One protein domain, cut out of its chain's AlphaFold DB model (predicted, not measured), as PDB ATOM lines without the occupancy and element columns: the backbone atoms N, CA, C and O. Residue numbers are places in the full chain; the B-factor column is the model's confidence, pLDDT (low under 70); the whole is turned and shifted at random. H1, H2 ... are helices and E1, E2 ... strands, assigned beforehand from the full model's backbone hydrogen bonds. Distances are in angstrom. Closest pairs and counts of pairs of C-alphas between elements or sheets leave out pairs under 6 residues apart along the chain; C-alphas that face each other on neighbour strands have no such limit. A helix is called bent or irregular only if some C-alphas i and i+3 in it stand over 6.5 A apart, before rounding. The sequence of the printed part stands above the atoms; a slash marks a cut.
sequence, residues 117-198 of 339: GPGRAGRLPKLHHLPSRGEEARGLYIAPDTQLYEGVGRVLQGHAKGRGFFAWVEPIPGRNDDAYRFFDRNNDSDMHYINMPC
ATOM      1  N   GLY A 117     150.991 278.591 265.344       55.69
ATOM      2  CA  GLY A 117     150.358 279.245 264.216       55.69
ATOM      3  C   GLY A 117     151.358 279.610 263.114       55.69
ATOM      4  O   GLY A 117     152.574 279.522 263.276       55.69
ATOM      5  N   PRO A 118     150.878 280.117 261.966       55.97
ATOM      6  CA  PRO A 118     151.730 280.500 260.835       55.97
ATOM      7  C   PRO A 118     152.640 281.719 261.116       55.97
ATOM      8  O   PRO A 118     153.246 282.265 260.194       55.97
ATOM      9  N   GLY A 119     152.731 282.180 262.368       49.28
ATOM     10  CA  GLY A 119     153.280 283.475 262.773       49.28
ATOM     11  C   GLY A 119     154.788 283.654 262.581       49.28
ATOM     12  O   GLY A 119     155.250 284.793 262.565       49.28
ATOM     13  N   ARG A 120     155.553 282.573 262.387       52.09
ATOM     14  CA  ARG A 120     156.997 282.639 262.086       52.09
ATOM     15  C   ARG A 120     157.378 282.216 260.683       52.09
ATOM     16  O   ARG A 120     158.530 282.402 260.305       52.09
ATOM     17  N   ALA A 121     156.429 281.717 259.898       54.22
ATOM     18  CA  ALA A 121     156.671 281.391 258.511       54.22
ATOM     19  C   ALA A 121     156.917 282.717 257.773       54.22
ATOM     20  O   ALA A 121     155.977 283.334 257.266       54.22
ATOM     21  N   GLY A 122     158.176 283.180 257.758       58.28
ATOM     22  CA  GLY A 122     158.587 284.470 257.211       58.28
ATOM     23  C   GLY A 122     157.885 284.701 255.884       58.28
ATOM     24  O   GLY A 122     157.741 283.762 255.093       58.28
ATOM     25  N   ARG A 123     157.322 285.898 255.672       63.00
ATOM     26  CA  ARG A 123     156.709 286.212 254.376       63.00
ATOM     27  C   ARG A 123     157.749 285.881 253.318       63.00
ATOM     28  O   ARG A 123     158.852 286.414 253.407       63.00
ATOM     29  N   LEU A 124     157.381 285.019 252.364       65.12
ATOM     30  CA  LEU A 124     158.254 284.697 251.241       65.12
ATOM     31  C   LEU A 124     158.820 286.016 250.701       65.12
ATOM     32  O   LEU A 124     158.043 286.974 250.544       65.12
ATOM     33  N   PRO A 125     160.143 286.102 250.494       63.34
ATOM     34  CA  PRO A 125     160.771 287.313 250.000       63.34
ATOM     35  C   PRO A 125     160.036 287.740 248.734       63.34
ATOM     36  O   PRO A 125     159.887 286.973 247.784       63.34
ATOM     37  N   LYS A 126     159.498 288.961 248.744       69.06
ATOM     38  CA  LYS A 126     158.834 289.498 247.561       69.06
ATOM     39  C   LYS A 126     159.914 289.808 246.540       69.06
ATOM     40  O   LYS A 126     160.596 290.821 246.661       69.06
ATOM     41  N   LEU A 127     160.062 288.943 245.548       73.56
ATOM     42  CA  LEU A 127     160.888 289.252 244.391       73.56
ATOM     43  C   LEU A 127     160.195 290.345 243.564       73.56
ATOM     44  O   LEU A 127     158.967 290.370 243.445       73.56
ATOM     45  N   HIS A 128     160.979 291.273 243.019       80.38
ATOM     46  CA  HIS A 128     160.468 292.356 242.172       80.38
ATOM     47  C   HIS A 128     160.200 291.903 240.730       80.38
ATOM     48  O   HIS A 128     159.415 292.529 240.024       80.38
ATOM     49  N   HIS A 129     160.833 290.810 240.312       86.94
ATOM     50  CA  HIS A 129     160.647 290.144 239.030       86.94
ATOM     51  C   HIS A 129     160.750 288.628 239.232       86.94
ATOM     52  O   HIS A 129     161.263 288.167 240.253       86.94
ATOM     53  N   LEU A 130     160.230 287.856 238.278       88.69
ATOM     54  CA  LEU A 130     160.391 286.405 238.267       88.69
ATOM     55  C   LEU A 130     161.810 286.088 237.768       88.69
ATOM     56  O   LEU A 130     162.095 286.423 236.617       88.69
ATOM     57  N   PRO A 131     162.686 285.489 238.590       91.06
ATOM     58  CA  PRO A 131     164.040 285.192 238.157       91.06
ATOM     59  C   PRO A 131     164.027 284.067 237.119       91.06
ATOM     60  O   PRO A 131     163.199 283.146 237.175       91.06
ATOM     61  N   SER A 132     164.940 284.155 236.160       91.69
ATOM     62  CA  SER A 132     165.093 283.163 235.097       91.69
ATOM     63  C   SER A 132     165.769 281.899 235.626       91.69
ATOM     64  O   SER A 132     166.530 281.932 236.592       91.69
ATOM     65  N   ARG A 133     165.538 280.758 234.963       91.19
ATOM     66  CA  ARG A 133     166.263 279.514 235.270       91.19
ATOM     67  C   ARG A 133     167.773 279.752 235.136       91.19
ATOM     68  O   ARG A 133     168.222 280.265 234.118       91.19
ATOM     69  N   GLY A 134     168.535 279.351 236.150       89.56
ATOM     70  CA  GLY A 134     169.986 279.521 236.221       89.56
ATOM     71  C   GLY A 134     170.464 280.805 236.909       89.56
ATOM     72  O   GLY A 134     171.635 280.861 237.272       89.56
ATOM     73  N   GLU A 135     169.596 281.797 237.132       93.62
ATOM     74  CA  GLU A 135     169.946 283.000 237.902       93.62
ATOM     75  C   GLU A 135     170.105 282.683 239.395       93.62
ATOM     76  O   GLU A 135     169.558 281.701 239.897       93.62
ATOM     77  N   GLU A 136     170.846 283.521 240.120       94.56
ATOM     78  CA  GLU A 136     170.927 283.447 241.580       94.56
ATOM     79  C   GLU A 136     169.758 284.219 242.194       94.56
ATOM     80  O   GLU A 136     169.552 285.399 241.903       94.56
ATOM     81  N   ALA A 137     168.979 283.567 243.052       94.00
ATOM     82  CA  ALA A 137     167.875 284.211 243.748       94.00
ATOM     83  C   ALA A 137     167.625 283.563 245.106       94.00
ATOM     84  O   ALA A 137     167.981 282.411 245.355       94.00
ATOM     85  N   ARG A 138     166.945 284.301 245.985       92.19
ATOM     86  CA  ARG A 138     166.378 283.717 247.198       92.19
ATOM     87  C   ARG A 138     165.171 282.855 246.832       92.19
ATOM     88  O   ARG A 138     164.298 283.296 246.082       92.19
ATOM     89  N   GLY A 139     165.107 281.651 247.379       93.19
ATOM     90  CA  GLY A 139     164.061 280.692 247.069       93.19
ATOM     91  C   GLY A 139     163.964 279.567 248.088       93.19
ATOM     92  O   GLY A 139     164.507 279.651 249.187       93.19
ATOM     93  N   LEU A 140     163.230 278.529 247.703       93.19
ATOM     94  CA  LEU A 140     163.044 277.311 248.476       93.19
ATOM     95  C   LEU A 140     163.851 276.173 247.852       93.19
ATOM     96  O   LEU A 140     163.853 276.014 246.632       93.19
ATOM     97  N   TYR A 141     164.478 275.364 248.690       93.69
ATOM     98  CA  TYR A 141     165.167 274.138 248.319       93.69
ATOM     99  C   TYR A 141     164.480 272.954 249.001       93.69
ATOM    100  O   TYR A 141     164.188 273.012 250.194       93.69
ATOM    101  N   ILE A 142     164.194 271.900 248.233       92.31
ATOM    102  CA  ILE A 142     163.761 270.608 248.774       92.31
ATOM    103  C   ILE A 142     165.021 269.779 248.954       92.31
ATOM    104  O   ILE A 142     165.705 269.485 247.976       92.31
ATOM    105  N   ALA A 143     165.333 269.430 250.192       91.88
ATOM    106  CA  ALA A 143     166.451 268.568 250.508       91.88
ATOM    107  C   ALA A 143     166.114 267.082 250.264       91.88
ATOM    108  O   ALA A 143     164.945 266.709 250.136       91.88
ATOM    109  N   PRO A 144     167.129 266.206 250.218       89.44
ATOM    110  CA  PRO A 144     166.954 264.772 249.977       89.44
ATOM    111  C   PRO A 144     166.087 264.037 251.009       89.44
ATOM    112  O   PRO A 144     165.451 263.033 250.681       89.44
ATOM    113  N   ASP A 145     166.072 264.533 252.247       88.00
ATOM    114  CA  ASP A 145     165.222 264.086 253.357       88.00
ATOM    115  C   ASP A 145     163.801 264.681 253.290       88.00
ATOM    116  O   ASP A 145     163.016 264.565 254.234       88.00
ATOM    117  N   THR A 146     163.467 265.320 252.165       87.94
ATOM    118  CA  THR A 146     162.210 266.016 251.858       87.94
ATOM    119  C   THR A 146     161.952 267.281 252.680       87.94
ATOM    120  O   THR A 146     160.885 267.886 252.555       87.94
ATOM    121  N   GLN A 147     162.915 267.720 253.499       88.88
ATOM    122  CA  GLN A 147     162.798 268.961 254.257       88.88
ATOM    123  C   GLN A 147     162.867 270.175 253.320       88.88
ATOM    124  O   GLN A 147     163.606 270.200 252.334       88.88
ATOM    125  N   LEU A 148     162.082 271.205 253.639       90.25
ATOM    126  CA  LEU A 148     162.097 272.478 252.927       90.25
ATOM    127  C   LEU A 148     163.020 273.467 253.630       90.25
ATOM    128  O   LEU A 148     162.792 273.823 254.786       90.25
ATOM    129  N   TYR A 149     163.995 273.972 252.887       92.12
ATOM    130  CA  TYR A 149     164.916 275.004 253.338       92.12
ATOM    131  C   TYR A 149     164.729 276.284 252.530       92.12
ATOM    132  O   TYR A 149     164.379 276.252 251.350       92.12
ATOM    133  N   GLU A 150     164.968 277.426 253.159       92.62
ATOM    134  CA  GLU A 150     164.982 278.732 252.508       92.62
ATOM    135  C   GLU A 150     166.418 279.254 252.443       92.62
ATOM    136  O   GLU A 150     167.147 279.173 253.426       92.62
ATOM    137  N   GLY A 151     166.827 279.798 251.298       93.50
ATOM    138  CA  GLY A 151     168.186 280.305 251.107       93.50
ATOM    139  C   GLY A 151     168.374 280.986 249.757       93.50
ATOM    140  O   GLY A 151     167.417 281.151 248.994       93.50
ATOM    141  N   VAL A 152     169.603 281.410 249.465       94.00
ATOM    142  CA  VAL A 152     169.992 281.922 248.142       94.00
ATOM    143  C   VAL A 152     170.635 280.795 247.349       94.00
ATOM    144  O   VAL A 152     171.615 280.197 247.781       94.00
ATOM    145  N   GLY A 153     170.088 280.512 246.172       94.50
ATOM    146  CA  GLY A 153     170.583 279.451 245.309       94.50
ATOM    147  C   GLY A 153     170.366 279.748 243.834       94.50
ATOM    148  O   GLY A 153     169.899 280.822 243.452       94.50
ATOM    149  N   ARG A 154     170.703 278.773 242.995       93.94
ATOM    150  CA  ARG A 154     170.480 278.825 241.552       93.94
ATOM    151  C   ARG A 154     169.042 278.435 241.241       93.94
ATOM    152  O   ARG A 154     168.592 277.365 241.638       93.94
ATOM    153  N   VAL A 155     168.320 279.275 240.511       93.50
ATOM    154  CA  VAL A 155     166.907 279.060 240.187       93.50
ATOM    155  C   VAL A 155     166.735 277.857 239.267       93.50
ATOM    156  O   VAL A 155     167.208 277.844 238.131       93.50
ATOM    157  N   LEU A 156     165.981 276.871 239.743       90.81
ATOM    158  CA  LEU A 156     165.514 275.728 238.962       90.81
ATOM    159  C   LEU A 156     164.198 276.060 238.257       90.81
ATOM    160  O   LEU A 156     164.025 275.777 237.070       90.81
ATOM    161  N   GLN A 157     163.270 276.682 238.990       90.81
ATOM    162  CA  GLN A 157     161.937 277.006 238.498       90.81
ATOM    163  C   GLN A 157     161.333 278.192 239.260       90.81
ATOM    164  O   GLN A 157     161.218 278.160 240.483       90.81
ATOM    165  N   GLY A 158     160.891 279.221 238.538       88.56
ATOM    166  CA  GLY A 158     160.128 280.334 239.104       88.56
ATOM    167  C   GLY A 158     158.619 280.065 239.104       88.56
ATOM    168  O   GLY A 158     158.080 279.538 238.133       88.56
ATOM    169  N   HIS A 159     157.925 280.480 240.165       85.00
ATOM    170  CA  HIS A 159     156.468 280.406 240.293       85.00
ATOM    171  C   HIS A 159     155.877 281.765 240.675       85.00
ATOM    172  O   HIS A 159     156.287 282.395 241.652       85.00
ATOM    173  N   ALA A 160     154.854 282.199 239.939       83.19
ATOM    174  CA  ALA A 160     154.029 283.342 240.317       83.19
ATOM    175  C   ALA A 160     152.841 282.864 241.167       83.19
ATOM    176  O   ALA A 160     152.062 282.018 240.728       83.19
ATOM    177  N   LYS A 161     152.675 283.405 242.382       76.31
ATOM    178  CA  LYS A 161     151.543 283.083 243.267       76.31
ATOM    179  C   LYS A 161     150.933 284.360 243.847       76.31
ATOM    180  O   LYS A 161     151.449 284.958 244.791       76.31
ATOM    181  N   GLY A 162     149.786 284.767 243.303       80.06
ATOM    182  CA  GLY A 162     149.078 285.974 243.737       80.06
ATOM    183  C   GLY A 162     149.895 287.246 243.479       80.06
ATOM    184  O   GLY A 162     150.243 287.531 242.341       80.06
ATOM    185  N   ARG A 163     150.193 288.020 244.537       70.31
ATOM    186  CA  ARG A 163     151.002 289.261 244.471       70.31
ATOM    187  C   ARG A 163     152.502 289.045 244.729       70.31
ATOM    188  O   ARG A 163     153.207 290.013 245.005       70.31
ATOM    189  N   GLY A 164     152.970 287.802 244.744       76.06
ATOM    190  CA  GLY A 164     154.366 287.470 245.009       76.06
ATOM    191  C   GLY A 164     154.888 286.398 244.064       76.06
ATOM    192  O   GLY A 164     154.124 285.699 243.398       76.06
ATOM    193  N   PHE A 165     156.206 286.270 244.049       80.88
ATOM    194  CA  PHE A 165     156.917 285.219 243.339       80.88
ATOM    195  C   PHE A 165     157.739 284.434 244.350       80.88
ATOM    196  O   PHE A 165     158.213 284.999 245.336       80.88
ATOM    197  N   PHE A 166     157.905 283.146 244.097       87.00
ATOM    198  CA  PHE A 166     158.933 282.351 244.748       87.00
ATOM    199  C   PHE A 166     159.660 281.540 243.686       87.00
ATOM    200  O   PHE A 166     159.105 281.241 242.627       87.00
ATOM    201  N   ALA A 167     160.910 281.205 243.964       91.75
ATOM    202  CA  ALA A 167     161.698 280.324 243.127       91.75
ATOM    203  C   ALA A 167     161.986 279.038 243.894       91.75
ATOM    204  O   ALA A 167     162.240 279.078 245.098       91.75
ATOM    205  N   TRP A 168     161.961 277.915 243.190       93.25
ATOM    206  CA  TRP A 168     162.702 276.740 243.610       93.25
ATOM    207  C   TRP A 168     164.155 276.927 243.211       93.25
ATOM    208  O   TRP A 168     164.436 277.288 242.063       93.25
ATOM    209  N   VAL A 169     165.057 276.701 244.154       94.00
ATOM    210  CA  VAL A 169     166.491 276.911 243.982       94.00
ATOM    211  C   VAL A 169     167.263 275.664 244.397       94.00
ATOM    212  O   VAL A 169     166.831 274.936 245.285       94.00
ATOM    213  N   GLU A 170     168.411 275.431 243.766       92.75
ATOM    214  CA  GLU A 170     169.439 274.504 244.255       92.75
ATOM    215  C   GLU A 170     170.557 275.304 244.954       92.75
ATOM    216  O   GLU A 170     170.933 276.376 244.459       92.75
ATOM    217  N   PRO A 171     171.099 274.835 246.094       92.50
ATOM    218  CA  PRO A 171     172.286 275.426 246.703       92.50
ATOM    219  C   PRO A 171     173.448 275.525 245.712       92.50
ATOM    220  O   PRO A 171     173.677 274.619 244.910       92.50
ATOM    221  N   ILE A 172     174.189 276.636 245.761       88.81
ATOM    222  CA  ILE A 172     175.308 276.867 244.842       88.81
ATOM    223  C   ILE A 172     176.581 276.269 245.449       88.81
ATOM    224  O   ILE A 172     176.997 276.686 246.530       88.81
ATOM    225  N   PRO A 173     177.244 275.324 244.769       81.56
ATOM    226  CA  PRO A 173     178.368 274.595 245.353       81.56
ATOM    227  C   PRO A 173     179.536 275.507 245.688       81.56
ATOM    228  O   PRO A 173     179.897 276.381 244.901       81.56
ATOM    229  N   GLY A 174     180.137 275.289 246.856       80.50
ATOM    230  CA  GLY A 174     181.262 276.092 247.335       80.50
ATOM    231  C   GLY A 174     180.883 277.498 247.808       80.50
ATOM    232  O   GLY A 174     181.762 278.222 248.270       80.50
ATOM    233  N   ARG A 175     179.603 277.890 247.739       85.88
ATOM    234  CA  ARG A 175     179.098 279.146 248.304       85.88
ATOM    235  C   ARG A 175     178.334 278.835 249.585       85.88
ATOM    236  O   ARG A 175     177.139 278.576 249.553       85.88
ATOM    237  N   ASN A 176     179.061 278.845 250.698       79.94
ATOM    238  CA  ASN A 176     178.532 278.534 252.031       79.94
ATOM    239  C   ASN A 176     178.713 279.710 253.009       79.94
ATOM    240  O   ASN A 176     178.722 279.504 254.217       79.94
ATOM    241  N   ASP A 177     178.943 280.925 252.499       87.25
ATOM    242  CA  ASP A 177     178.965 282.121 253.344       87.25
ATOM    243  C   ASP A 177     177.544 282.496 253.808       87.25
ATOM    244  O   ASP A 177     176.551 281.970 253.296       87.25
ATOM    245  N   ASP A 178     177.442 283.415 254.771       87.12
ATOM    246  CA  ASP A 178     176.168 283.818 255.385       87.12
ATOM    247  C   ASP A 178     175.097 284.252 254.366       87.12
ATOM    248  O   ASP A 178     173.901 284.118 254.634       87.12
ATOM    249  N   ALA A 179     175.489 284.754 253.186       89.44
ATOM    250  CA  ALA A 179     174.547 285.169 252.149       89.44
ATOM    251  C   ALA A 179     173.936 283.985 251.379       89.44
ATOM    252  O   ALA A 179     172.853 284.134 250.814       89.44
ATOM    253  N   TYR A 180     174.600 282.824 251.373       89.81
ATOM    254  CA  TYR A 180     174.158 281.585 250.713       89.81
ATOM    255  C   TYR A 180     173.688 280.521 251.704       89.81
ATOM    256  O   TYR A 180     173.452 279.375 251.314       89.81
ATOM    257  N   ARG A 181     173.511 280.884 252.980       90.56
ATOM    258  CA  ARG A 181     172.983 279.956 253.978       90.56
ATOM    259  C   ARG A 181     171.583 279.486 253.575       90.56
ATOM    260  O   ARG A 181     170.730 280.279 253.164       90.56
ATOM    261  N   PHE A 182     171.349 278.196 253.759       92.50
ATOM    262  CA  PHE A 182     170.020 277.604 253.746       92.50
ATOM    263  C   PHE A 182     169.627 277.303 255.182       92.50
ATOM    264  O   PHE A 182     170.447 276.796 255.938       92.50
ATOM    265  N   PHE A 183     168.394 277.612 255.560       90.94
ATOM    266  CA  PHE A 183     167.890 277.377 256.909       90.94
ATOM    267  C   PHE A 183     166.455 276.861 256.861       90.94
ATOM    268  O   PHE A 183     165.701 277.128 255.920       90.94
ATOM    269  N   ASP A 184     166.085 276.069 257.859       87.56
ATOM    270  CA  ASP A 184     164.728 275.570 258.016       87.56
ATOM    271  C   ASP A 184     163.843 276.718 258.514       87.56
ATOM    272  O   ASP A 184     164.065 277.342 259.552       87.56
ATOM    273  N   ARG A 185     162.810 277.024 257.729       80.38
ATOM    274  CA  ARG A 185     161.914 278.159 257.964       80.38
ATOM    275  C   ARG A 185     161.127 278.045 259.272       80.38
ATOM    276  O   ARG A 185     160.644 279.059 259.775       80.38
ATOM    277  N   ASN A 186     160.950 276.836 259.795       77.12
ATOM    278  CA  ASN A 186     160.114 276.592 260.965       77.12
ATOM    279  C   ASN A 186     160.867 276.807 262.284       77.12
ATOM    280  O   ASN A 186     160.261 277.219 263.272       77.12
ATOM    281  N   ASN A 187     162.175 276.556 262.306       75.56
ATOM    282  CA  ASN A 187     163.001 276.594 263.519       75.56
ATOM    283  C   ASN A 187     164.230 277.520 263.408       75.56
ATOM    284  O   ASN A 187     164.905 277.707 264.416       75.56
ATOM    285  N   ASP A 188     164.481 278.122 262.238       80.75
ATOM    286  CA  ASP A 188     165.654 278.957 261.934       80.75
ATOM    287  C   ASP A 188     166.994 278.237 262.173       80.75
ATOM    288  O   ASP A 188     168.010 278.872 262.445       80.75
ATOM    289  N   SER A 189     167.009 276.899 262.096       84.38
ATOM    290  CA  SER A 189     168.250 276.129 262.129       84.38
ATOM    291  C   SER A 189     168.866 276.070 260.741       84.38
ATOM    292  O   SER A 189     168.157 275.842 259.756       84.38
ATOM    293  N   ASP A 190     170.183 276.217 260.665       88.81
ATOM    294  CA  ASP A 190     170.908 276.034 259.414       88.81
ATOM    295  C   ASP A 190     170.669 274.629 258.846       88.81
ATOM    296  O   ASP A 190     170.472 273.647 259.567       88.81
ATOM    297  N   MET A 191     170.660 274.539 257.520       90.06
ATOM    298  CA  MET A 191     170.580 273.270 256.825       90.06
ATOM    299  C   MET A 191     171.814 272.448 257.165       90.06
ATOM    300  O   MET A 191     172.942 272.849 256.871       90.06
ATOM    301  N   HIS A 192     171.595 271.271 257.745       85.88
ATOM    302  CA  HIS A 192     172.683 270.360 258.046       85.88
ATOM    303  C   HIS A 192     173.467 270.072 256.759       85.88
ATOM    304  O   HIS A 192     172.892 269.747 255.719       85.88
ATOM    305  N   TYR A 193     174.801 270.150 256.827       83.81
ATOM    306  CA  TYR A 193     175.677 269.934 255.668       83.81
ATOM    307  C   TYR A 193     175.460 268.588 254.944       83.81
ATOM    308  O   TYR A 193     175.889 268.425 253.804       83.81
ATOM    309  N   ILE A 194     174.802 267.611 255.580       81.00
ATOM    310  CA  ILE A 194     174.422 266.334 254.965       81.00
ATOM    311  C   ILE A 194     173.349 266.483 253.884       81.00
ATOM    312  O   ILE A 194     173.294 265.679 252.956       81.00
ATOM    313  N   ASN A 195     172.529 267.523 254.009       86.31
ATOM    314  CA  ASN A 195     171.474 267.898 253.080       86.31
ATOM    315  C   ASN A 195     171.972 268.903 252.029       86.31
ATOM    316  O   ASN A 195     171.244 269.212 251.091       86.31
ATOM    317  N   MET A 196     173.216 269.387 252.145       84.50
ATOM    318  CA  MET A 196     173.844 270.195 251.104       84.50
ATOM    319  C   MET A 196     174.226 269.309 249.908       84.50
ATOM    320  O   MET A 196     174.891 268.282 250.088       84.50
ATOM    321  N   PRO A 197     173.883 269.712 248.673       79.44
ATOM    322  CA  PRO A 197     174.423 269.099 247.471       79.44
ATOM    323  C   PRO A 197     175.954 269.078 247.504       79.44
ATOM    324  O   PRO A 197     176.605 270.104 247.716       79.44
ATOM    325  N   CYS A 198     176.543 267.912 247.257       70.12
ATOM    326  CA  CYS A 198     177.988 267.743 247.171       70.12
ATOM    327  C   CYS A 198     178.360 267.475 245.717       70.12
ATOM    328  O   CYS A 198     178.544 266.328 245.315       70.12
TER     329      CYS A 198
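Overview. This is residues 117 to 198 of the 339 residues of an uncharacterized protein of Aspergillus calidoustus (UniProt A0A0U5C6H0). With little regular structure, this domain is a small, strongly twisted antiparallel sheet, E1-E2-E3, folded over at a bend in E2 to bring E1 and E3 together, plus long loops. The 82 printed residues, mostly strand in class, have H1, E1, E2, E3 in order, with 32 residues in these. It is compact, radius of gyration of the C-alphas 12.3 A, spanning 34 by 34 by 22 A.

Arrangement. E2, residues 148 to 161, bends by 117 degrees at residue 154. E1, residues 136 to 142, forms a hairpin with it in a meander, each strand the antiparallel neighbour of the one before; N 139 and O 151 are 2.9 A apart. E3, residues 164 to 170, makes the next hairpin; N 159 and O 166 are 2.8 A apart. The closest C-alphas of E1 and E3, Gly 139 and Ala 167, are 4.6 A apart. Residues 183 to 184 pair antiparallel with residues 149 to 150. H1, residues 117 to 120, is not on the sheet; it is too short for an O i to N i+4 pair, and its one O i to N i+3 pair is not within range.

Along the chain. E2 measures 17.8 A, E3 19.9 A and E1 16.4 A. C-alpha 136 is at (170.927, 283.447, 241.580), C-alpha 170 at (169.439, 274.504, 244.255). H1 is irregular, 7.8 A long.

Size, cuts and confidence. The printed part has no cut. H1 to E1 is a long link. Residues 117 to 126 are under pLDDT 70.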